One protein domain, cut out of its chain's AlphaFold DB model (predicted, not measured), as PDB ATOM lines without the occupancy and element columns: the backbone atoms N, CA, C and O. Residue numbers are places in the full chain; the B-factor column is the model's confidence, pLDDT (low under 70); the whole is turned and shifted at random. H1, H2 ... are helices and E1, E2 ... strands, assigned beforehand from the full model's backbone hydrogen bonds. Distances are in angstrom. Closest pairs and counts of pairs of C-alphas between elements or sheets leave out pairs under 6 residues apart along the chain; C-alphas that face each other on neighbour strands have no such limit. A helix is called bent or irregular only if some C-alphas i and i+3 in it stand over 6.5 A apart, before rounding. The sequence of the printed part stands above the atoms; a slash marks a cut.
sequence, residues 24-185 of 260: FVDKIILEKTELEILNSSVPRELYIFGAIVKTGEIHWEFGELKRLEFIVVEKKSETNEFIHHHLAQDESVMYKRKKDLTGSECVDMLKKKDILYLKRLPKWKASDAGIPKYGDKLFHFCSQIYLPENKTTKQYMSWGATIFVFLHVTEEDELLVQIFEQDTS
ATOM      1  N   PHE A  24      11.646  -5.174  65.843       96.69
ATOM      2  CA  PHE A  24      12.560  -4.161  66.363       96.69
ATOM      3  C   PHE A  24      11.858  -3.281  67.401       96.69
ATOM      4  O   PHE A  24      10.797  -2.707  67.131       96.69
ATOM      5  N   VAL A  25      12.466  -3.153  68.574       96.25
ATOM      6  CA  VAL A  25      11.929  -2.398  69.705       96.25
ATOM      7  C   VAL A  25      12.535  -1.005  69.741       96.25
ATOM      8  O   VAL A  25      11.808  -0.030  69.567       96.25
ATOM      9  N   ASP A  26      13.850  -0.907  69.935       96.62
ATOM     10  CA  ASP A  26      14.540   0.381  70.014       96.62
ATOM     11  C   ASP A  26      16.055   0.245  69.786       96.62
ATOM     12  O   ASP A  26      16.612  -0.858  69.809       96.62
ATOM     13  N   LYS A  27      16.721   1.386  69.592       96.00
ATOM     14  CA  LYS A  27      18.178   1.523  69.538       96.00
ATOM     15  C   LYS A  27      18.656   2.414  70.681       96.00
ATOM     16  O   LYS A  27      18.235   3.562  70.808       96.00
ATOM     17  N   ILE A  28      19.616   1.921  71.451       96.00
ATOM     18  CA  ILE A  28      20.300   2.675  72.501       96.00
ATOM     19  C   ILE A  28      21.739   2.922  72.060       96.00
ATOM     20  O   ILE A  28      22.444   1.995  71.673       96.00
ATOM     21  N   ILE A  29      22.186   4.172  72.140       94.69
ATOM     22  CA  ILE A  29      23.584   4.549  71.914       94.69
ATOM     23  C   ILE A  29      24.174   4.928  73.269       94.69
ATOM     24  O   ILE A  29      23.629   5.807  73.951       94.69
ATOM     25  N   LEU A  30      25.245   4.240  73.668       94.19
ATOM     26  CA  LEU A  30      26.003   4.572  74.870       94.19
ATOM     27  C   LEU A  30      27.082   5.585  74.493       94.19
ATOM     28  O   LEU A  30      28.022   5.270  73.765       94.19
ATOM     29  N   GLU A  31      26.912   6.819  74.957       86.62
ATOM     30  CA  GLU A  31      27.870   7.895  74.739       86.62
ATOM     31  C   GLU A  31      28.952   7.862  75.822       86.62
ATOM     32  O   GLU A  31      28.862   7.140  76.819       86.62
ATOM     33  N   LYS A  32      29.993   8.678  75.638       89.62
ATOM     34  CA  LYS A  32      31.174   8.714  76.508       89.62
ATOM     35  C   LYS A  32      30.832   8.805  78.002       89.62
ATOM     36  O   LYS A  32      31.417   8.084  78.799       89.62
ATOM     37  N   THR A  33      29.864   9.643  78.371       92.19
ATOM     38  CA  THR A  33      29.425   9.815  79.764       92.19
ATOM     39  C   THR A  33      28.826   8.551  80.368       92.19
ATOM     40  O   THR A  33      29.053   8.264  81.539       92.19
ATOM     41  N   GLU A  34      28.078   7.770  79.590       94.31
ATOM     42  CA  GLU A  34      27.500   6.515  80.079       94.31
ATOM     43  C   GLU A  34      28.552   5.423  80.219       94.31
ATOM     44  O   GLU A  34      28.506   4.641  81.167       94.31
ATOM     45  N   LEU A  35      29.503   5.381  79.289       93.06
ATOM     46  CA  LEU A  35      30.602   4.420  79.306       93.06
ATOM     47  C   LEU A  35      31.532   4.658  80.501       93.06
ATOM     48  O   LEU A  35      31.896   3.702  81.179       93.06
ATOM     49  N   GLU A  36      31.818   5.922  80.830       94.50
ATOM     50  CA  GLU A  36      32.562   6.294  82.042       94.50
ATOM     51  C   GLU A  36      31.862   5.794  83.317       94.50
ATOM     52  O   GLU A  36      32.517   5.227  84.189       94.50
ATOM     53  N   ILE A  37      30.531   5.923  83.411       95.69
ATOM     54  CA  ILE A  37      29.746   5.400  84.547       95.69
ATOM     55  C   ILE A  37      29.815   3.866  84.615       95.69
ATOM     56  O   ILE A  37      29.919   3.288  85.698       95.69
ATOM     57  N   LEU A  38      29.774   3.198  83.461       95.50
ATOM     58  CA  LEU A  38      29.886   1.742  83.360       95.50
ATOM     59  C   LEU A  38      31.321   1.226  83.552       95.50
ATOM     60  O   LEU A  38      31.504   0.015  83.597       95.50
ATOM     61  N   ASN A  39      32.318   2.106  83.701       94.12
ATOM     62  CA  ASN A  39      33.746   1.769  83.693       94.12
ATOM     63  C   ASN A  39      34.187   1.022  82.421       94.12
ATOM     64  O   ASN A  39      35.029   0.130  82.483       94.12
ATOM     65  N   SER A  40      33.630   1.391  81.265       92.50
ATOM     66  CA  SER A  40      34.015   0.852  79.958       92.50
ATOM     67  C   SER A  40      34.633   1.943  79.093       92.50
ATOM     68  O   SER A  40      34.225   3.104  79.142       92.50
ATOM     69  N   SER A  41      35.610   1.575  78.268       88.38
ATOM     70  CA  SER A  41      36.181   2.467  77.252       88.38
ATOM     71  C   SER A  41      35.660   2.185  75.847       88.38
ATOM     72  O   SER A  41      35.973   2.947  74.940       88.38
ATOM     73  N   VAL A  42      34.892   1.109  75.653       89.81
ATOM     74  CA  VAL A  42      34.460   0.648  74.330       89.81
ATOM     75  C   VAL A  42      33.091   1.240  73.994       89.81
ATOM     76  O   VAL A  42      32.113   0.910  74.669       89.81
ATOM     77  N   PRO A  43      32.975   2.078  72.946       92.25
ATOM     78  CA  PRO A  43      31.688   2.586  72.489       92.25
ATOM     79  C   PRO A  43      30.790   1.471  71.955       92.25
ATOM     80  O   PRO A  43      31.232   0.616  71.182       92.25
ATOM     81  N   ARG A  44      29.521   1.486  72.377       94.69
ATOM     82  CA  ARG A  44      28.551   0.424  72.090       94.69
ATOM     83  C   ARG A  44      27.207   0.993  71.656       94.69
ATOM     84  O   ARG A  44      26.684   1.945  72.241       94.69
ATOM     85  N   GLU A  45      26.615   0.342  70.668       96.50
ATOM     86  CA  GLU A  45      25.228   0.535  70.254       96.50
ATOM     87  C   GLU A  45      24.448  -0.745  70.554       96.50
ATOM     88  O   GLU A  45      24.902  -1.839  70.229       96.50
ATOM     89  N   LEU A  46      23.281  -0.624  71.179       97.69
ATOM     90  CA  LEU A  46      22.417  -1.751  71.521       97.69
ATOM     91  C   LEU A  46      21.144  -1.672  70.690       97.69
ATOM     92  O   LEU A  46      20.401  -0.693  70.771       97.69
ATOM     93  N   TYR A  47      20.876  -2.713  69.915       97.69
ATOM     94  CA  TYR A  47      19.662  -2.856  69.125       97.69
ATOM     95  C   TYR A  47      18.794  -3.921  69.776       97.69
ATOM     96  O   TYR A  47      19.196  -5.079  69.881       97.69
ATOM     97  N   ILE A  48      17.620  -3.521  70.247       97.94
ATOM     98  CA  ILE A  48      16.722  -4.394  70.995       97.94
ATOM     99  C   ILE A  48      15.652  -4.901  70.045       97.94
ATOM    100  O   ILE A  48      14.972  -4.121  69.375       97.94
ATOM    101  N   PHE A  49      15.466  -6.209  70.042       97.31
ATOM    102  CA  PHE A  49      14.386  -6.875  69.345       97.31
ATOM    103  C   PHE A  49      13.659  -7.799  70.310       97.31
ATOM    104  O   PHE A  49      14.225  -8.242  71.310       97.31
ATOM    105  N   GLY A  50      12.414  -8.121  69.993       96.31
ATOM    106  CA  GLY A  50      11.693  -9.179  70.681       96.31
ATOM    107  C   GLY A  50      10.853 -10.003  69.727       96.31
ATOM    108  O   GLY A  50      10.639  -9.627  68.570       96.31
ATOM    109  N   ALA A  51      10.408 -11.145  70.226       94.75
ATOM    110  CA  ALA A  51       9.483 -12.012  69.527       94.75
ATOM    111  C   ALA A  51       8.699 -12.875  70.512       94.75
ATOM    112  O   ALA A  51       9.189 -13.254  71.579       94.75
ATOM    113  N   ILE A  52       7.489 -13.249  70.111       93.69
ATOM    114  CA  ILE A  52       6.743 -14.313  70.772       93.69
ATOM    115  C   ILE A  52       7.279 -15.674  70.322       93.69
ATOM    116  O   ILE A  52       7.301 -15.994  69.131       93.69
ATOM    117  N   VAL A  53       7.622 -16.506  71.299       91.56
ATOM    118  CA  VAL A  53       7.993 -17.907  71.123       91.56
ATOM    119  C   VAL A  53       6.825 -18.787  71.529       91.56
ATOM    120  O   VAL A  53       6.279 -18.681  72.629       91.56
ATOM    121  N   LYS A  54       6.438 -19.673  70.620       89.12
ATOM    122  CA  LYS A  54       5.462 -20.724  70.884       89.12
ATOM    123  C   LYS A  54       6.150 -21.864  71.621       89.12
ATOM    124  O   LYS A  54       7.152 -22.383  71.143       89.12
ATOM    125  N   THR A  55       5.620 -22.242  72.777       86.94
ATOM    126  CA  THR A  55       6.229 -23.288  73.617       86.94
ATOM    127  C   THR A  55       5.877 -24.703  73.151       86.94
ATOM    128  O   THR A  55       6.560 -25.652  73.517       86.94
ATOM    129  N   GLY A  56       4.818 -24.851  72.347       87.12
ATOM    130  CA  GLY A  56       4.249 -26.145  71.964       87.12
ATOM    131  C   GLY A  56       3.365 -26.785  73.043       87.12
ATOM    132  O   GLY A  56       2.682 -27.768  72.761       87.12
ATOM    133  N   GLU A  57       3.318 -26.225  74.253       88.88
ATOM    134  CA  GLU A  57       2.413 -26.664  75.315       88.88
ATOM    135  C   GLU A  57       1.007 -26.109  75.075       88.88
ATOM    136  O   GLU A  57       0.840 -24.925  74.784       88.88
ATOM    137  N   ILE A  58      -0.023 -26.952  75.190       90.06
ATOM    138  CA  ILE A  58      -1.417 -26.558  74.951       90.06
ATOM    139  C   ILE A  58      -2.174 -26.552  76.277       90.06
ATOM    140  O   ILE A  58      -2.364 -27.596  76.900       90.06
ATOM    141  N   HIS A  59      -2.660 -25.378  76.676       89.69
ATOM    142  CA  HIS A  59      -3.595 -25.222  77.782       89.69
ATOM    143  C   HIS A  59      -5.041 -25.305  77.275       89.69
ATOM    144  O   HIS A  59      -5.382 -24.728  76.242       89.69
ATOM    145  N   TRP A  60      -5.914 -25.986  78.019       88.25
ATOM    146  CA  TRP A  60      -7.303 -26.235  77.613       88.25
ATOM    147  C   TRP A  60      -8.138 -24.950  77.448       88.25
ATOM    148  O   TRP A  60      -9.022 -24.908  76.599       88.25
ATOM    149  N   GLU A  61      -7.839 -23.904  78.226       86.00
ATOM    150  CA  GLU A  61      -8.557 -22.618  78.186       86.00
ATOM    151  C   GLU A  61      -7.908 -21.579  77.252       86.00
ATOM    152  O   GLU A  61      -8.602 -20.790  76.616       86.00
ATOM    153  N   PHE A  62      -6.575 -21.585  77.143       79.19
ATOM    154  CA  PHE A  62      -5.809 -20.498  76.509       79.19
ATOM    155  C   PHE A  62      -5.146 -20.909  75.187       79.19
ATOM    156  O   PHE A  62      -4.581 -20.069  74.485       79.19
ATOM    157  N   GLY A  63      -5.231 -22.190  74.821       88.50
ATOM    158  CA  GLY A  63      -4.574 -22.745  73.646       88.50
ATOM    159  C   GLY A  63      -3.064 -22.884  73.835       88.50
ATOM    160  O   GLY A  63      -2.579 -23.154  74.931       88.50
ATOM    161  N   GLU A  64      -2.321 -22.743  72.738       89.75
ATOM    162  CA  GLU A  64      -0.859 -22.843  72.734       89.75
ATOM    163  C   GLU A  64      -0.228 -21.747  73.607       89.75
ATOM    164  O   GLU A  64      -0.374 -20.552  73.321       89.75
ATOM    165  N   LEU A  65       0.492 -22.165  74.649       88.44
ATOM    166  CA  LEU A  65       1.226 -21.288  75.546       88.44
ATOM    167  C   LEU A  65       2.368 -20.608  74.793       88.44
ATOM    168  O   LEU A  65       3.102 -21.207  73.996       88.44
ATOM    169  N   LYS A  66       2.520 -19.322  75.075       90.12
ATOM    170  CA  LYS A  66       3.469 -18.427  74.427       90.12
ATOM    171  C   LYS A  66       4.304 -17.751  75.495       90.12
ATOM    172  O   LYS A  66       3.789 -17.425  76.560       90.12
ATOM    173  N   ARG A  67       5.566 -17.490  75.179       90.50
ATOM    174  CA  ARG A  67       6.444 -16.653  75.997       90.50
ATOM    175  C   ARG A  67       7.065 -15.559  75.151       90.50
ATOM    176  O   ARG A  67       7.218 -15.719  73.941       90.50
ATOM    177  N   LEU A  68       7.407 -14.453  75.789       93.81
ATOM    178  CA  LEU A  68       8.181 -13.390  75.168       93.81
ATOM    179  C   LEU A  68       9.670 -13.727  75.296       93.81
ATOM    180  O   LEU A  68      10.110 -14.195  76.343       93.81
ATOM    181  N   GLU A  69      10.442 -13.499  74.243       95.62
ATOM    182  CA  GLU A  69      11.904 -13.495  74.302       95.62
ATOM    183  C   GLU A  69      12.419 -12.193  73.687       95.62
ATOM    184  O   GLU A  69      11.797 -11.620  72.785       95.62
ATOM    185  N   PHE A  70      13.573 -11.736  74.167       97.00
ATOM    186  CA  PHE A  70      14.281 -10.593  73.607       97.00
ATOM    187  C   PHE A  70      15.633 -11.025  73.055       97.00
ATOM    188  O   PHE A  70      16.256 -11.972  73.527       97.00
ATOM    189  N   ILE A  71      16.124 -10.282  72.073       96.94
ATOM    190  CA  ILE A  71      17.528 -10.313  71.685       96.94
ATOM    191  C   ILE A  71      18.052  -8.888  71.652       96.94
ATOM    192  O   ILE A  71      17.446  -7.998  71.052       96.94
ATOM    193  N   VAL A  72      19.183  -8.675  72.313       97.88
ATOM    194  CA  VAL A  72      19.925  -7.421  72.222       97.88
ATOM    195  C   VAL A  72      21.162  -7.676  71.382       97.88
ATOM    196  O   VAL A  72      22.025  -8.462  71.764       97.88
ATOM    197  N   VAL A  73      21.235  -7.025  70.228       97.38
ATOM    198  CA  VAL A  73      22.434  -7.019  69.397       97.38
ATOM    199  C   VAL A  73      23.285  -5.845  69.846       97.38
ATOM    200  O   VAL A  73      22.912  -4.686  69.671       97.38
ATOM    201  N   GLU A  74      24.411  -6.147  70.467       96.81
ATOM    202  CA  GLU A  74      25.436  -5.174  70.798       96.81
ATOM    203  C   GLU A  74      26.382  -5.022  69.612       96.81
ATOM    204  O   GLU A  74      26.934  -6.003  69.126       96.81
ATOM    205  N   LYS A  75      26.602  -3.787  69.177       96.00
ATOM    206  CA  LYS A  75      27.615  -3.425  68.193       96.00
ATOM    207  C   LYS A  75      28.700  -2.611  68.883       96.00
ATOM    208  O   LYS A  75      28.424  -1.503  69.346       96.00
ATOM    209  N   LYS A  76      29.932  -3.118  68.917       93.31
ATOM    210  CA  LYS A  76      31.101  -2.338  69.350       93.31
ATOM    211  C   LYS A  76      31.533  -1.425  68.207       93.31
ATOM    212  O   LYS A  76      31.947  -1.908  67.152       93.31
ATOM    213  N   SER A  77      31.425  -0.111  68.384       87.31
ATOM    214  CA  SER A  77      31.579   0.842  67.274       87.31
ATOM    215  C   SER A  77      32.997   0.871  66.691       87.31
ATOM    216  O   SER A  77      33.150   1.139  65.505       87.31
ATOM    217  N   GLU A  78      34.024   0.583  67.496       86.50
ATOM    218  CA  GLU A  78      35.429   0.610  67.056       86.50
ATOM    219  C   GLU A  78      35.814  -0.598  66.201       86.50
ATOM    220  O   GLU A  78      36.502  -0.456  65.193       86.50
ATOM    221  N   THR A  79      35.367  -1.792  66.595       88.62
ATOM    222  CA  THR A  79      35.714  -3.051  65.920       88.62
ATOM    223  C   THR A  79      34.675  -3.478  64.891       88.62
ATOM    224  O   THR A  79      34.940  -4.374  64.092       88.62
ATOM    225  N   ASN A  80      33.490  -2.858  64.910       88.69
ATOM    226  CA  ASN A  80      32.311  -3.294  64.165       88.69
ATOM    227  C   ASN A  80      31.928  -4.761  64.469       88.69
ATOM    228  O   ASN A  80      31.332  -5.443  63.638       88.69
ATOM    229  N   GLU A  81      32.296  -5.246  65.658       93.00
ATOM    230  CA  GLU A  81      31.920  -6.562  66.173       93.00
ATOM    231  C   GLU A  81      30.462  -6.534  66.644       93.00
ATOM    232  O   GLU A  81      30.050  -5.597  67.334       93.00
ATOM    233  N   PHE A  82      29.706  -7.579  66.300       94.44
ATOM    234  CA  PHE A  82      28.325  -7.777  66.734       94.44
ATOM    235  C   PHE A  82      28.242  -8.948  67.718       94.44
ATOM    236  O   PHE A  82      28.679 -10.056  67.413       94.44
ATOM    237  N   ILE A  83      27.653  -8.706  68.887       95.19
ATOM    238  CA  ILE A  83      27.457  -9.693  69.952       95.19
ATOM    239  C   ILE A  83      25.958  -9.835  70.202       95.19
ATOM    240  O   ILE A  83      25.247  -8.851  70.398       95.19
ATOM    241  N   HIS A  84      25.464 -11.070  70.176       95.81
ATOM    242  CA  HIS A  84      24.042 -11.364  70.328       95.81
ATOM    243  C   HIS A  84      23.743 -11.826  71.754       95.81
ATOM    244  O   HIS A  84      24.194 -12.882  72.201       95.81
ATOM    245  N   HIS A  85      22.939 -11.045  72.465       96.75
ATOM    246  CA  HIS A  85      22.473 -11.359  73.809       96.75
ATOM    247  C   HIS A  85      21.041 -11.884  73.732       96.75
ATOM    248  O   HIS A  85      20.095 -11.103  73.701       96.75
ATOM    249  N   HIS A  86      20.880 -13.208  73.671       95.88
ATOM    250  CA  HIS A  86      19.564 -13.854  73.709       95.88
ATOM    251  C   HIS A  86      19.036 -13.871  75.143       95.88
ATOM    252  O   HIS A  86      19.644 -14.494  76.015       95.88
ATOM    253  N   LEU A  87      17.929 -13.178  75.386       96.25
ATOM    254  CA  LEU A  87      17.358 -12.971  76.708       96.25
ATOM    255  C   LEU A  87      16.016 -13.694  76.812       96.25
ATOM    256  O   LEU A  87      15.050 -13.359  76.122       96.25
ATOM    257  N   ALA A  88      15.955 -14.658  77.721       94.00
ATOM    258  CA  ALA A  88      14.743 -15.381  78.066       94.00
ATOM    259  C   ALA A  88      14.478 -15.247  79.565       94.00
ATOM    260  O   ALA A  88      15.371 -14.913  80.350       94.00
ATOM    261  N   GLN A  89      13.227 -15.474  79.944       91.44
ATOM    262  CA  GLN A  89      12.816 -15.475  81.334       91.44
ATOM    263  C   GLN A  89      12.867 -16.908  81.868       91.44
ATOM    264  O   GLN A  89      12.017 -17.725  81.528       91.44
ATOM    265  N   ASP A  90      13.858 -17.186  82.713       82.38
ATOM    266  CA  ASP A  90      14.046 -18.481  83.370       82.38
ATOM    267  C   ASP A  90      14.032 -18.269  84.892       82.38
ATOM    268  O   ASP A  90      14.946 -17.643  85.434       82.38
ATOM    269  N   GLU A  91      12.980 -18.749  85.572       79.12
ATOM    270  CA  GLU A  91      12.822 -18.730  87.047       79.12
ATOM    271  C   GLU A  91      13.082 -17.358  87.716       79.12
ATOM    272  O   GLU A  91      13.447 -17.259  88.886       79.12
ATOM    273  N   SER A  92      12.900 -16.273  86.966       84.75
ATOM    274  CA  SER A  92      13.192 -14.899  87.373       84.75
ATOM    275  C   SER A  92      12.171 -13.955  86.752       84.75
ATOM    276  O   SER A  92      11.531 -14.295  85.765       84.75
ATOM    277  N   VAL A  93      12.028 -12.746  87.293       88.19
ATOM    278  CA  VAL A  93      11.277 -11.653  86.641       88.19
ATOM    279  C   VAL A  93      12.092 -10.950  85.548       88.19
ATOM    280  O   VAL A  93      11.574 -10.097  84.836       88.19
ATOM    281  N   MET A  94      13.378 -11.288  85.428       94.81
ATOM    282  CA  MET A  94      14.305 -10.707  84.459       94.81
ATOM    283  C   MET A  94      14.457 -11.595  83.227       94.81
ATOM    284  O   MET A  94      14.696 -12.798  83.348       94.81
ATOM    285  N   TYR A  95      14.447 -10.972  82.054       96.62
ATOM    286  CA  TYR A  95      14.976 -11.548  80.826       96.62
ATOM    287  C   TYR A  95      16.499 -11.414  80.834       96.62
ATOM    288  O   TYR A  95      17.032 -10.298  80.859       96.62
ATOM    289  N   LYS A  96      17.204 -12.544  80.795       96.00
ATOM    290  CA  LYS A  96      18.672 -12.603  80.829       96.00
ATOM    291  C   LYS A  96      19.205 -13.733  79.955       96.00
ATOM    292  O   LYS A  96      18.452 -14.623  79.560       96.00
ATOM    293  N   ARG A  97      20.508 -13.729  79.657       95.06
ATOM    294  CA  ARG A  97      21.129 -14.885  78.995       95.06
ATOM    295  C   ARG A  97      21.175 -16.045  79.977       95.06
ATOM    296  O   ARG A  97      21.523 -15.864  81.142       95.06
ATOM    297  N   LYS A  98      20.936 -17.260  79.488       91.88
ATOM    298  CA  LYS A  98      20.960 -18.485  80.305       91.88
ATOM    299  C   LYS A  98      22.273 -18.688  81.077       91.88
ATOM    300  O   LYS A  98      22.269 -19.249  82.166       91.88
ATOM    301  N   LYS A  99      23.399 -18.233  80.513       92.00
ATOM    302  CA  LYS A  99      24.729 -18.327  81.138       92.00
ATOM    303  C   LYS A  99      24.975 -17.293  82.248       92.00
ATOM    304  O   LYS A  99      25.931 -17.445  83.002       92.00
ATOM    305  N   ASP A 100      24.154 -16.246  82.348       91.88
ATOM    306  CA  ASP A 100      24.407 -15.130  83.258       91.88
ATOM    307  C   ASP A 100      23.966 -15.478  84.691       91.88
ATOM    308  O   ASP A 100      22.778 -15.457  85.044       91.88
ATOM    309  N   LEU A 101      24.951 -15.750  85.549       90.06
ATOM    310  CA  LEU A 101      24.767 -15.997  86.982       90.06
ATOM    311  C   LEU A 101      24.519 -14.683  87.729       90.06
ATOM    312  O   LEU A 101      25.413 -14.067  88.300       90.06
ATOM    313  N   THR A 102      23.272 -14.238  87.679       91.88
ATOM    314  CA  THR A 102      22.814 -12.955  88.221       91.88
ATOM    315  C   THR A 102      21.578 -13.151  89.084       91.88
ATOM    316  O   THR A 102      20.727 -13.996  88.782       91.88
ATOM    317  N   GLY A 103      21.494 -12.366  90.156       91.44
ATOM    318  CA  GLY A 103      20.316 -12.272  91.014       91.44
ATOM    319  C   GLY A 103      19.491 -11.027  90.696       91.44
ATOM    320  O   GLY A 103      19.799 -10.278  89.769       91.44
ATOM    321  N   SER A 104      18.473 -10.777  91.510       92.19
ATOM    322  CA  SER A 104      17.704  -9.533  91.497       92.19
ATOM    323  C   SER A 104      17.414  -9.065  92.920       92.19
ATOM    324  O   SER A 104      17.419  -9.858  93.864       92.19
ATOM    325  N   GLU A 105      17.182  -7.766  93.075       92.06
ATOM    326  CA  GLU A 105      16.679  -7.162  94.307       92.06
ATOM    327  C   GLU A 105      15.393  -6.398  94.024       92.06
ATOM    328  O   GLU A 105      15.290  -5.701  93.012       92.06
ATOM    329  N   CYS A 106      14.415  -6.532  94.919       91.81
ATOM    330  CA  CYS A 106      13.177  -5.770  94.843       91.81
ATOM    331  C   CYS A 106      13.464  -4.296  95.142       91.81
ATOM    332  O   CYS A 106      14.176  -3.962  96.092       91.81
ATOM    333  N   VAL A 107      12.919  -3.400  94.322       90.19
ATOM    334  CA  VAL A 107      13.197  -1.963  94.427       90.19
ATOM    335  C   VAL A 107      12.667  -1.363  95.729       90.19
ATOM    336  O   VAL A 107      13.277  -0.440  96.265       90.19
ATOM    337  N   ASP A 108      11.548  -1.859  96.244       89.88
ATOM    338  CA  ASP A 108      10.942  -1.407  97.502       89.88
ATOM    339  C   ASP A 108      11.826  -1.651  98.741       89.88
ATOM    340  O   ASP A 108      11.695  -0.945  99.743       89.88
ATOM    341  N   MET A 109      12.781  -2.578  98.643       90.25
ATOM    342  CA  MET A 109      13.789  -2.854  99.670       90.25
ATOM    343  C   MET A 109      15.025  -1.946  99.564       90.25
ATOM    344  O   MET A 109      15.852  -1.913 100.479       90.25
ATOM    345  N   LEU A 110      15.158  -1.187  98.472       90.56
ATOM    346  CA  LEU A 110      16.294  -0.309  98.206       90.56
ATOM    347  C   LEU A 110      15.991   1.144  98.573       90.56
ATOM    348  O   LEU A 110      14.891   1.667  98.378       90.56
ATOM    349  N   LYS A 111      17.010   1.870  99.047       90.25
ATOM    350  CA  LYS A 111      16.888   3.326  99.174       90.25
ATOM    351  C   LYS A 111      17.070   3.941  97.797       90.25
ATOM    352  O   LYS A 111      17.950   3.556  97.038       90.25
ATOM    353  N   LYS A 112      16.320   5.007  97.514       86.88
ATOM    354  CA  LYS A 112      16.384   5.719  96.226       86.88
ATOM    355  C   LYS A 112      17.802   6.133  95.801       86.88
ATOM    356  O   LYS A 112      18.085   6.177  94.612       86.88
ATOM    357  N   LYS A 113      18.674   6.450  96.764       90.19
ATOM    358  CA  LYS A 113      20.074   6.838  96.520       90.19
ATOM    359  C   LYS A 113      20.977   5.684  96.059       90.19
ATOM    360  O   LYS A 113      22.042   5.958  95.529       90.19
ATOM    361  N   ASP A 114      20.558   4.440  96.286       92.06
ATOM    362  CA  ASP A 114      21.327   3.236  95.960       92.06
ATOM    363  C   ASP A 114      20.963   2.713  94.551       92.06
ATOM    364  O   ASP A 114      21.637   1.842  94.011       92.06
ATOM    365  N   ILE A 115      19.917   3.270  93.921       93.50
ATOM    366  CA  ILE A 115      19.501   2.933  92.555       93.50
ATOM    367  C   ILE A 115      20.454   3.597  91.557       93.50
ATOM    368  O   ILE A 115      20.492   4.823  91.431       93.50
ATOM    369  N   LEU A 116      21.175   2.769  90.803       96.38
ATOM    370  CA  LEU A 116      22.120   3.200  89.779       96.38
ATOM    371  C   LEU A 116      21.410   3.441  88.441       96.38
ATOM    372  O   LEU A 116      20.584   2.639  88.007       96.38
ATOM    373  N   TYR A 117      21.741   4.535  87.757       96.06
ATOM    374  CA  TYR A 117      21.188   4.871  86.445       96.06
ATOM    375  C   TYR A 117      22.191   5.656  85.600       96.06
ATOM    376  O   TYR A 117      23.030   6.371  86.137       96.06
ATOM    377  N   LEU A 118      22.080   5.541  84.275       93.81
ATOM    378  CA  LEU A 118      22.992   6.202  83.338       93.81
ATOM    379  C   LEU A 118      22.578   7.651  83.052       93.81
ATOM    380  O   LEU A 118      23.314   8.584  83.348       93.81
ATOM    381  N   LYS A 119      21.372   7.857  82.503       89.50
ATOM    382  CA  LYS A 119      20.895   9.193  82.078       89.50
ATOM    383  C   LYS A 119      19.821   9.768  82.989       89.50
ATOM    384  O   LYS A 119      19.837  10.943  83.344       89.50
ATOM    385  N   ARG A 120      18.827   8.950  83.319       88.56
ATOM    386  CA  ARG A 120      17.622   9.369  84.039       88.56
ATOM    387  C   ARG A 120      17.171   8.273  84.977       88.56
ATOM    388  O   ARG A 120      17.368   7.104  84.678       88.56
ATOM    389  N   LEU A 121      16.508   8.666  86.056       90.44
ATOM    390  CA  LEU A 121      15.841   7.714  86.931       90.44
ATOM    391  C   LEU A 121      14.735   6.956  86.172       90.44
ATOM    392  O   LEU A 121      14.045   7.561  85.339       90.44
ATOM    393  N   PRO A 122      14.539   5.668  86.482       91.44
ATOM    394  CA  PRO A 122      13.439   4.884  85.945       91.44
ATOM    395  C   PRO A 122      12.099   5.359  86.511       91.44
ATOM    396  O   PRO A 122      12.003   5.804  87.656       91.44
ATOM    397  N   LYS A 123      11.047   5.244  85.699       89.38
ATOM    398  CA  LYS A 123       9.655   5.506  86.086       89.38
ATOM    399  C   LYS A 123       8.855   4.207  86.212       89.38
ATOM    400  O   LYS A 123       7.850   4.048  85.529       89.38
ATOM    401  N   TRP A 124       9.334   3.279  87.030       89.44
ATOM    402  CA  TRP A 124       8.613   2.048  87.359       89.44
ATOM    403  C   TRP A 124       7.669   2.248  88.553       89.44
ATOM    404  O   TRP A 124       7.824   3.193  89.337       89.44
ATOM    405  N   LYS A 125       6.747   1.308  88.750       88.38
ATOM    406  CA  LYS A 125       6.107   1.057  90.046       88.38
ATOM    407  C   LYS A 125       7.080   0.249  90.912       88.38
ATOM    408  O   LYS A 125       7.440  -0.867  90.554       88.38
ATOM    409  N   ALA A 126       7.552   0.832  92.016       85.69
ATOM    410  CA  ALA A 126       8.609   0.236  92.843       85.69
ATOM    411  C   ALA A 126       8.205  -1.091  93.511       85.69
ATOM    412  O   ALA A 126       9.072  -1.926  93.731       85.69
ATOM    413  N   SER A 127       6.913  -1.284  93.798       85.19
ATOM    414  CA  SER A 127       6.376  -2.509  94.412       85.19
ATOM    415  C   SER A 127       6.542  -3.750  93.544       85.19
ATOM    416  O   SER A 127       6.633  -4.852  94.069       85.19
ATOM    417  N   ASP A 128       6.592  -3.566  92.224       85.00
ATOM    418  CA  ASP A 128       6.584  -4.682  91.278       85.00
ATOM    419  C   ASP A 128       7.921  -4.781  90.533       85.00
ATOM    420  O   ASP A 128       8.091  -5.655  89.692       85.00
ATOM    421  N   ALA A 129       8.863  -3.871  90.801       88.44
ATOM    422  CA  ALA A 129      10.109  -3.752  90.057       88.44
ATOM    423  C   ALA A 129      11.273  -4.473  90.745       88.44
ATOM    424  O   ALA A 129      11.481  -4.358  91.953       88.44
ATOM    425  N   GLY A 130      12.084  -5.154  89.933       91.12
ATOM    426  CA  GLY A 130      13.390  -5.667  90.331       91.12
ATOM    427  C   GLY A 130      14.534  -4.877  89.693       91.12
ATOM    428  O   GLY A 130      14.372  -4.291  88.622       91.12
ATOM    429  N   ILE A 131      15.711  -4.906  90.317       95.06
ATOM    430  CA  ILE A 131      16.988  -4.492  89.713       95.06
ATOM    431  C   ILE A 131      17.907  -5.716  89.683       95.06
ATOM    432  O   ILE A 131      18.062  -6.369  90.718       95.06
ATOM    433  N   PRO A 132      18.511  -6.063  88.535       96.00
ATOM    434  CA  PRO A 132      19.431  -7.184  88.477       96.00
ATOM    435  C   PRO A 132      20.738  -6.857  89.203       96.00
ATOM    436  O   PRO A 132      21.166  -5.700  89.267       96.00
ATOM    437  N   LYS A 133      21.392  -7.893  89.731       95.25
ATOM    438  CA  LYS A 133      22.707  -7.788  90.370       95.25
ATOM    439  C   LYS A 133      23.668  -8.878  89.920       95.25
ATOM    440  O   LYS A 133      23.266 -10.013  89.655       95.25
ATOM    441  N   TYR A 134      24.944  -8.518  89.861       94.12
ATOM    442  CA  TYR A 134      26.061  -9.419  89.599       94.12
ATOM    443  C   TYR A 134      26.992  -9.397  90.815       94.12
ATOM    444  O   TYR A 134      27.582  -8.363  91.139       94.12
ATOM    445  N   GLY A 135      27.050 -10.514  91.547       90.75
ATOM    446  CA  GLY A 135      27.576 -10.518  92.915       90.75
ATOM    447  C   GLY A 135      26.790  -9.541  93.799       90.75
ATOM    448  O   GLY A 135      25.559  -9.575  93.812       90.75
ATOM    449  N   ASP A 136      27.500  -8.633  94.468       90.25
ATOM    450  CA  ASP A 136      26.916  -7.576  95.310       90.25
ATOM    451  C   ASP A 136      26.703  -6.241  94.568       90.25
ATOM    452  O   ASP A 136      26.339  -5.235  95.177       90.25
ATOM    453  N   LYS A 137      26.944  -6.191  93.249       93.94
ATOM    454  CA  LYS A 137      26.823  -4.963  92.449       93.94
ATOM    455  C   LYS A 137      25.495  -4.932  91.695       93.94
ATOM    456  O   LYS A 137      25.218  -5.812  90.880       93.94
ATOM    457  N   LEU A 138      24.700  -3.886  91.922       96.62
ATOM    458  CA  LEU A 138      23.500  -3.601  91.132       96.62
ATOM    459  C   LEU A 138      23.871  -3.204  89.696       96.62
ATOM    460  O   LEU A 138      24.913  -2.595  89.441       96.62
ATOM    461  N   PHE A 139      22.994  -3.527  88.752       97.88
ATOM    462  CA  PHE A 139      23.099  -3.041  87.381       97.88
ATOM    463  C   PHE A 139      22.663  -1.573  87.304       97.88
ATOM    464  O   PHE A 139      21.834  -1.104  88.086       97.88
ATOM    465  N   HIS A 140      23.172  -0.858  86.303       98.12
ATOM    466  CA  HIS A 140      22.724   0.492  85.987       98.12
ATOM    467  C   HIS A 140      21.456   0.438  85.141       98.12
ATOM    468  O   HIS A 140      21.431  -0.188  84.079       98.12
ATOM    469  N   PHE A 141      20.419   1.158  85.560       97.88
ATOM    470  CA  PHE A 141      19.284   1.435  84.695       97.88
ATOM    471  C   PHE A 141      19.728   2.296  83.501       97.88
ATOM    472  O   PHE A 141      20.265   3.397  83.662       97.88
ATOM    473  N   CYS A 142      19.484   1.798  82.293       97.25
ATOM    474  CA  CYS A 142      19.913   2.428  81.052       97.25
ATOM    475  C   CYS A 142      18.773   3.195  80.375       97.25
ATOM    476  O   CYS A 142      18.859   4.409  80.170       97.25
ATOM    477  N   SER A 143      17.688   2.496  80.042       96.44
ATOM    478  CA  SER A 143      16.552   3.078  79.330       96.44
ATOM    479  C   SER A 143      15.252   2.361  79.671       96.44
ATOM    480  O   SER A 143      15.254   1.227  80.138       96.44
ATOM    481  N   GLN A 144      14.138   3.035  79.404       95.50
ATOM    482  CA  GLN A 144      12.803   2.454  79.467       95.50
ATOM    483  C   GLN A 144      12.070   2.724  78.158       95.50
ATOM    484  O   GLN A 144      12.154   3.842  77.631       95.50
ATOM    485  N   ILE A 145      11.360   1.719  77.655       95.06
ATOM    486  CA  ILE A 145      10.682   1.752  76.358       95.06
ATOM    487  C   ILE A 145       9.260   1.240  76.551       95.06
ATOM    488  O   ILE A 145       9.052   0.147  77.071       95.06
ATOM    489  N   TYR A 146       8.280   2.042  76.143       92.81
ATOM    490  CA  TYR A 146       6.875   1.655  76.201       92.81
ATOM    491  C   TYR A 146       6.504   0.810  74.981       92.81
ATOM    492  O   TYR A 146       6.750   1.224  73.845       92.81
ATOM    493  N   LEU A 147       5.882  -0.341  75.220       93.75
ATOM    494  CA  LEU A 147       5.327  -1.222  74.202       93.75
ATOM    495  C   LEU A 147       3.857  -0.838  73.968       93.75
ATOM    496  O   LEU A 147       2.980  -1.191  74.760       93.75
ATOM    497  N   PRO A 148       3.558  -0.081  72.897       89.25
ATOM    498  CA  PRO A 148       2.220   0.450  72.673       89.25
ATOM    499  C   PRO A 148       1.209  -0.660  72.427       89.25
ATOM    500  O   PRO A 148       1.537  -1.682  71.840       89.25
ATOM    501  N   GLU A 149      -0.053  -0.430  72.768       91.00
ATOM    502  CA  GLU A 149      -1.140  -1.309  72.347       91.00
ATOM    503  C   GLU A 149      -1.523  -1.045  70.879       91.00
ATOM    504  O   GLU A 149      -2.199  -0.069  70.557       91.00
ATOM    505  N   ASN A 150      -1.076  -1.906  69.958       89.62
ATOM    506  CA  ASN A 150      -1.430  -1.844  68.538       89.62
ATOM    507  C   ASN A 150      -1.454  -3.244  67.895       89.62
ATOM    508  O   ASN A 150      -1.234  -4.248  68.562       89.62
ATOM    509  N   LYS A 151      -1.754  -3.328  66.590       92.12
ATOM    510  CA  LYS A 151      -1.843  -4.615  65.873       92.12
ATOM    511  C   LYS A 151      -0.537  -5.414  65.929       92.12
ATOM    512  O   LYS A 151      -0.580  -6.617  66.143       92.12
ATOM    513  N   THR A 152       0.601  -4.748  65.743       91.94
ATOM    514  CA  THR A 152       1.920  -5.385  65.711       91.94
ATOM    515  C   THR A 152       2.293  -5.952  67.070       91.94
ATOM    516  O   THR A 152       2.652  -7.122  67.159       91.94
ATOM    517  N   THR A 153       2.167  -5.156  68.132       92.06
ATOM    518  CA  THR A 153       2.503  -5.613  69.482       92.06
ATOM    519  C   THR A 153       1.548  -6.693  69.966       92.06
ATOM    520  O   THR A 153       2.021  -7.719  70.425       92.06
ATOM    521  N   LYS A 154       0.233  -6.562  69.743       90.31
ATOM    522  CA  LYS A 154      -0.746  -7.620  70.074       90.31
ATOM    523  C   LYS A 154      -0.462  -8.958  69.401       90.31
ATOM    524  O   LYS A 154      -0.811 -10.004  69.939       90.31
ATOM    525  N   GLN A 155       0.089  -8.929  68.190       90.00
ATOM    526  CA  GLN A 155       0.298 -10.141  67.406       90.00
ATOM    527  C   GLN A 155       1.652 -10.800  67.683       90.00
ATOM    528  O   GLN A 155       1.742 -12.027  67.637       90.00
ATOM    529  N   TYR A 156       2.690 -10.003  67.939       91.44
ATOM    530  CA  TYR A 156       4.078 -10.466  67.882       91.44
ATOM    531  C   TYR A 156       4.910 -10.159  69.136       91.44
ATOM    532  O   TYR A 156       6.054 -10.602  69.204       91.44
ATOM    533  N   MET A 157       4.365  -9.424  70.112       91.69
ATOM    534  CA  MET A 157       5.035  -8.987  71.348       91.69
ATOM    535  C   MET A 157       4.044  -8.977  72.534       91.69
ATOM    536  O   MET A 157       2.904  -9.423  72.418       91.69
ATOM    537  N   SER A 158       4.459  -8.439  73.682       90.25
ATOM    538  CA  SER A 158       3.533  -7.909  74.686       90.25
ATOM    539  C   SER A 158       3.083  -6.479  74.341       90.25
ATOM    540  O   SER A 158       3.609  -5.839  73.421       90.25
ATOM    541  N   TRP A 159       2.077  -5.969  75.054       90.94
ATOM    542  CA  TRP A 159       1.522  -4.628  74.860       90.94
ATOM    543  C   TRP A 159       1.079  -4.010  76.185       90.94
ATOM    544  O   TRP A 159       0.824  -4.721  77.149       90.94
ATOM    545  N   GLY A 160       0.981  -2.678  76.235       89.06
ATOM    546  CA  GLY A 160       0.602  -1.956  77.456       89.06
ATOM    547  C   GLY A 160       1.693  -1.965  78.535       89.06
ATOM    548  O   GLY A 160       1.563  -1.308  79.565       89.06
ATOM    549  N   ALA A 161       2.805  -2.645  78.282       92.88
ATOM    550  CA  ALA A 161       3.917  -2.778  79.200       92.88
ATOM    551  C   ALA A 161       5.051  -1.801  78.879       92.88
ATOM    552  O   ALA A 161       5.202  -1.319  77.753       92.88
ATOM    553  N   THR A 162       5.879  -1.524  79.875       95.06
ATOM    554  CA  THR A 162       7.159  -0.842  79.705       95.06
ATOM    555  C   THR A 162       8.274  -1.831  79.993       95.06
ATOM    556  O   THR A 162       8.283  -2.477  81.040       95.06
ATOM    557  N   ILE A 163       9.240  -1.910  79.083       96.50
ATOM    558  CA  ILE A 163      10.483  -2.636  79.322       96.50
ATOM    559  C   ILE A 163      11.532  -1.689  79.906       96.50
ATOM    560  O   ILE A 163      11.675  -0.548  79.457       96.50
ATOM    561  N   PHE A 164      12.272  -2.160  80.901       97.44
ATOM    562  CA  PHE A 164      13.366  -1.463  81.567       97.44
ATOM    563  C   PHE A 164      14.658  -2.217  81.275       97.44
ATOM    564  O   PHE A 164      14.781  -3.399  81.585       97.44
ATOM    565  N   VAL A 165      15.613  -1.529  80.660       98.31
ATOM    566  CA  VAL A 165      16.895  -2.093  80.234       98.31
ATOM    567  C   VAL A 165      17.946  -1.773  81.284       98.31
ATOM    568  O   VAL A 165      18.149  -0.604  81.627       98.31
ATOM    569  N   PHE A 166      18.643  -2.801  81.749       98.19
ATOM    570  CA  PHE A 166      19.706  -2.711  82.739       98.19
ATOM    571  C   PHE A 166      21.021  -3.217  82.170       98.19
ATOM    572  O   PHE A 166      21.051  -4.230  81.470       98.19
ATOM    573  N   LEU A 167      22.104  -2.523  82.511       98.25
ATOM    574  CA  LEU A 167      23.445  -2.809  82.016       98.25
ATOM    575  C   LEU A 167      24.442  -2.954  83.165       98.25
ATOM    576  O   LEU A 167      24.416  -2.199  84.141       98.25
ATOM    577  N   HIS A 168      25.359  -3.896  83.010       97.25
ATOM    578  CA  HIS A 168      26.559  -4.019  83.825       97.25
ATOM    579  C   HIS A 168      27.724  -4.383  82.909       97.25
ATOM    580  O   HIS A 168      27.550  -5.194  82.005       97.25
ATOM    581  N   VAL A 169      28.894  -3.791  83.131       96.12
ATOM    582  CA  VAL A 169      30.121  -4.176  82.429       96.12
ATOM    583  C   VAL A 169      31.023  -4.889  83.426       96.12
ATOM    584  O   VAL A 169      31.252  -4.383  84.527       96.12
ATOM    585  N   THR A 170      31.461  -6.094  83.068       94.12
ATOM    586  CA  THR A 170      32.362  -6.904  83.896       94.12
ATOM    587  C   THR A 170      33.792  -6.363  83.839       94.12
ATOM    588  O   THR A 170      34.122  -5.498  83.032       94.12
ATOM    589  N   GLU A 171      34.676  -6.890  84.686       90.81
ATOM    590  CA  GLU A 171      36.099  -6.506  84.699       90.81
ATOM    591  C   GLU A 171      36.832  -6.872  83.395       90.81
ATOM    592  O   GLU A 171      37.834  -6.252  83.053       90.81
ATOM    593  N   GLU A 172      36.297  -7.835  82.639       91.56
ATOM    594  CA  GLU A 172      36.784  -8.254  81.316       91.56
ATOM    595  C   GLU A 172      36.160  -7.434  80.169       91.56
ATOM    596  O   GLU A 172      36.299  -7.788  78.999       91.56
ATOM    597  N   ASP A 173      35.451  -6.348  80.495       90.12
ATOM    598  CA  ASP A 173      34.729  -5.493  79.550       90.12
ATOM    599  C   ASP A 173      33.622  -6.249  78.766       90.12
ATOM    600  O   ASP A 173      33.216  -5.861  77.663       90.12
ATOM    601  N   GLU A 174      33.075  -7.329  79.341       93.31
ATOM    602  CA  GLU A 174      31.868  -7.989  78.829       93.31
ATOM    603  C   GLU A 174      30.626  -7.212  79.282       93.31
ATOM    604  O   GLU A 174      30.455  -6.914  80.466       93.31
ATOM    605  N   LEU A 175      29.725  -6.915  78.344       95.88
ATOM    606  CA  LEU A 175      28.434  -6.322  78.665       95.88
ATOM    607  C   LEU A 175      27.439  -7.410  79.081       95.88
ATOM    608  O   LEU A 175      27.123  -8.320  78.312       95.88
ATOM    609  N   LEU A 176      26.894  -7.272  80.282       97.19
ATOM    610  CA  LEU A 176      25.714  -7.990  80.738       97.19
ATOM    611  C   LEU A 176      24.491  -7.100  80.520       97.19
ATOM    612  O   LEU A 176      24.438  -5.963  81.003       97.19
ATOM    613  N   VAL A 177      23.493  -7.635  79.822       97.94
ATOM    614  CA  VAL A 177      22.235  -6.944  79.529       97.94
ATOM    615  C   VAL A 177      21.084  -7.740  80.120       97.94
ATOM    616  O   VAL A 177      20.977  -8.942  79.886       97.94
ATOM    617  N   GLN A 178      20.212  -7.065  80.864       97.94
ATOM    618  CA  GLN A 178      18.962  -7.648  81.342       97.94
ATOM    619  C   GLN A 178      17.792  -6.714  81.094       97.94
ATOM    620  O   GLN A 178      17.937  -5.489  81.120       97.94
ATOM    621  N   ILE A 179      16.629  -7.309  80.856       97.81
ATOM    622  CA  ILE A 179      15.382  -6.583  80.653       97.81
ATOM    623  C   ILE A 179      14.395  -7.006  81.734       97.81
ATOM    624  O   ILE A 179      14.235  -8.189  82.013       97.81
ATOM    625  N   PHE A 180      13.725  -6.029  82.326       96.44
ATOM    626  CA  PHE A 180      12.555  -6.230  83.169       96.44
ATOM    627  C   PHE A 180      11.330  -5.686  82.440       96.44
ATOM    628  O   PHE A 180      11.404  -4.609  81.850       96.44
ATOM    629  N   GLU A 181      10.209  -6.392  82.488       95.25
ATOM    630  CA  GLU A 181       8.943  -5.928  81.928       95.25
ATOM    631  C   GLU A 181       7.940  -5.649  83.050       95.25
ATOM    632  O   GLU A 181       7.775  -6.456  83.960       95.25
ATOM    633  N   GLN A 182       7.248  -4.514  82.965       93.06
ATOM    634  CA  GLN A 182       6.178  -4.150  83.889       93.06
ATOM    635  C   GLN A 182       4.939  -3.725  83.114       93.06
ATOM    636  O   GLN A 182       5.036  -2.900  82.203       93.06
ATOM    637  N   ASP A 183       3.768  -4.216  83.521       89.88
ATOM    638  CA  ASP A 183       2.500  -3.689  83.024       89.88
ATOM    639  C   ASP A 183       2.331  -2.231  83.483       89.88
ATOM    640  O   ASP A 183       2.313  -1.912  84.675       89.88
ATOM    641  N   THR A 184       2.236  -1.329  82.510       83.62
ATOM    642  CA  THR A 184       2.082   0.116  82.729       83.62
ATOM    643  C   THR A 184       0.792   0.656  82.117       83.62
ATOM    644  O   THR A 184       0.608   1.872  82.049       83.62
ATOM    645  N   SER A 185      -0.110  -0.224  81.681       78.19
ATOM    646  CA  SER A 185      -1.348   0.138  80.988       78.19
ATOM    647  C   SER A 185      -2.235   1.026  81.862       78.19
ATOM    648  O   SER A 185      -2.671   2.093  81.425       78.19
TER     649      SER A 185
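Overview. This is residues 24 to 185 of the 260 residues of an uncharacterized protein of Flavobacterium sp. LC2016-23 (UniProt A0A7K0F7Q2). One long antiparallel sheet is curled like part of a barrel and folded back on itself, with E1, E2 and E3 facing E5, E10, E9 and E8 across the fold at E4; its two edges, E1 and E8, come near without pairing. The small hairpin E6 and E7 packs on the second leaf, while the tip of the long hairpin E2 and E3 reaches toward one end of the longest axis. The 162 printed residues run E1 H1 E2 E3 E4 E5 E6 E7 E8 H2 E9 E10, mostly strand, and the sheet's order is E1 E2 E3 E4 E5 E10 E9 E8. The whole is compact, with a radius of gyration of the C-alphas of 16.0 A and spans of 51 by 39 by 29 A.

Arrangement. Start in the twisted sheet with E2, residues 44 to 59, which bends by 60 degrees at residue 56. It forms a hairpin with E3, residues 63 to 76, at 164 degrees; look at N 47 and O 73, 2.8 A apart. E4, residues 81 to 89, pairs with E3 (N 72 and O 85, 2.9 A) over its residues 81 to 87 and with E5, residues 94 to 96, over 88 to 89 (N 96 and O 88, 3.0 A). E2 E3 E4 E5 form a meander, each strand the antiparallel neighbour of the one before. Beyond E5 come E10, residues 175 to 183 (N 95 and O 179, 2.8 A), E9, residues 161 to 169 (N 164 and O 180, 2.8 A), and the edge strand E8, residues 140 to 146 (N 142 and O 165, 2.8 A). The other edge strand, E1, residues 24 to 30, pairs with E2 (N 28 and O 46, 2.8 A). In this folded sheet, one sheet bent back into two facing leaves, the closest C-alphas of E1 and E8 are those of Asp 26 and Ile 145, 7.6 A apart. E6, residues 103 to 106, and E7, residues 130 to 134, form a hairpin (N 105 and O 131, 2.9 A); the closest C-alphas of E7 and E10 are those of Pro 132 and Gln 178, 7.2 A. H1, residues 32 to 37, is on the sheet but over none of its strands, only just, with 2 of its C-alphas falling on E1. H2, residues 151 to 156, only grazes it, and in both helices every O i to N i+4 pair is within hydrogen-bond range.

Along the chain. Find C-alpha 24 at (12.560, -4.161, 66.363), where E1 begins. E2 runs 41.5 A from C-alpha 44 at (28.551, 0.424, 72.090), and E3 runs 41.3 A. E9 and E10 each measure 26.4 A, and E10 ends at C-alpha 183, (2.500, -3.689, 83.024).

Size, cuts and confidence. The C-alphas farthest apart are those of Ser 41 and Trp 60, 52.1 A. The printed part has no cut, and its one long link is E6 to E7, residues 107 to 129. The mean pLDDT of the printed part is 92.5, and no printed residue is under 70.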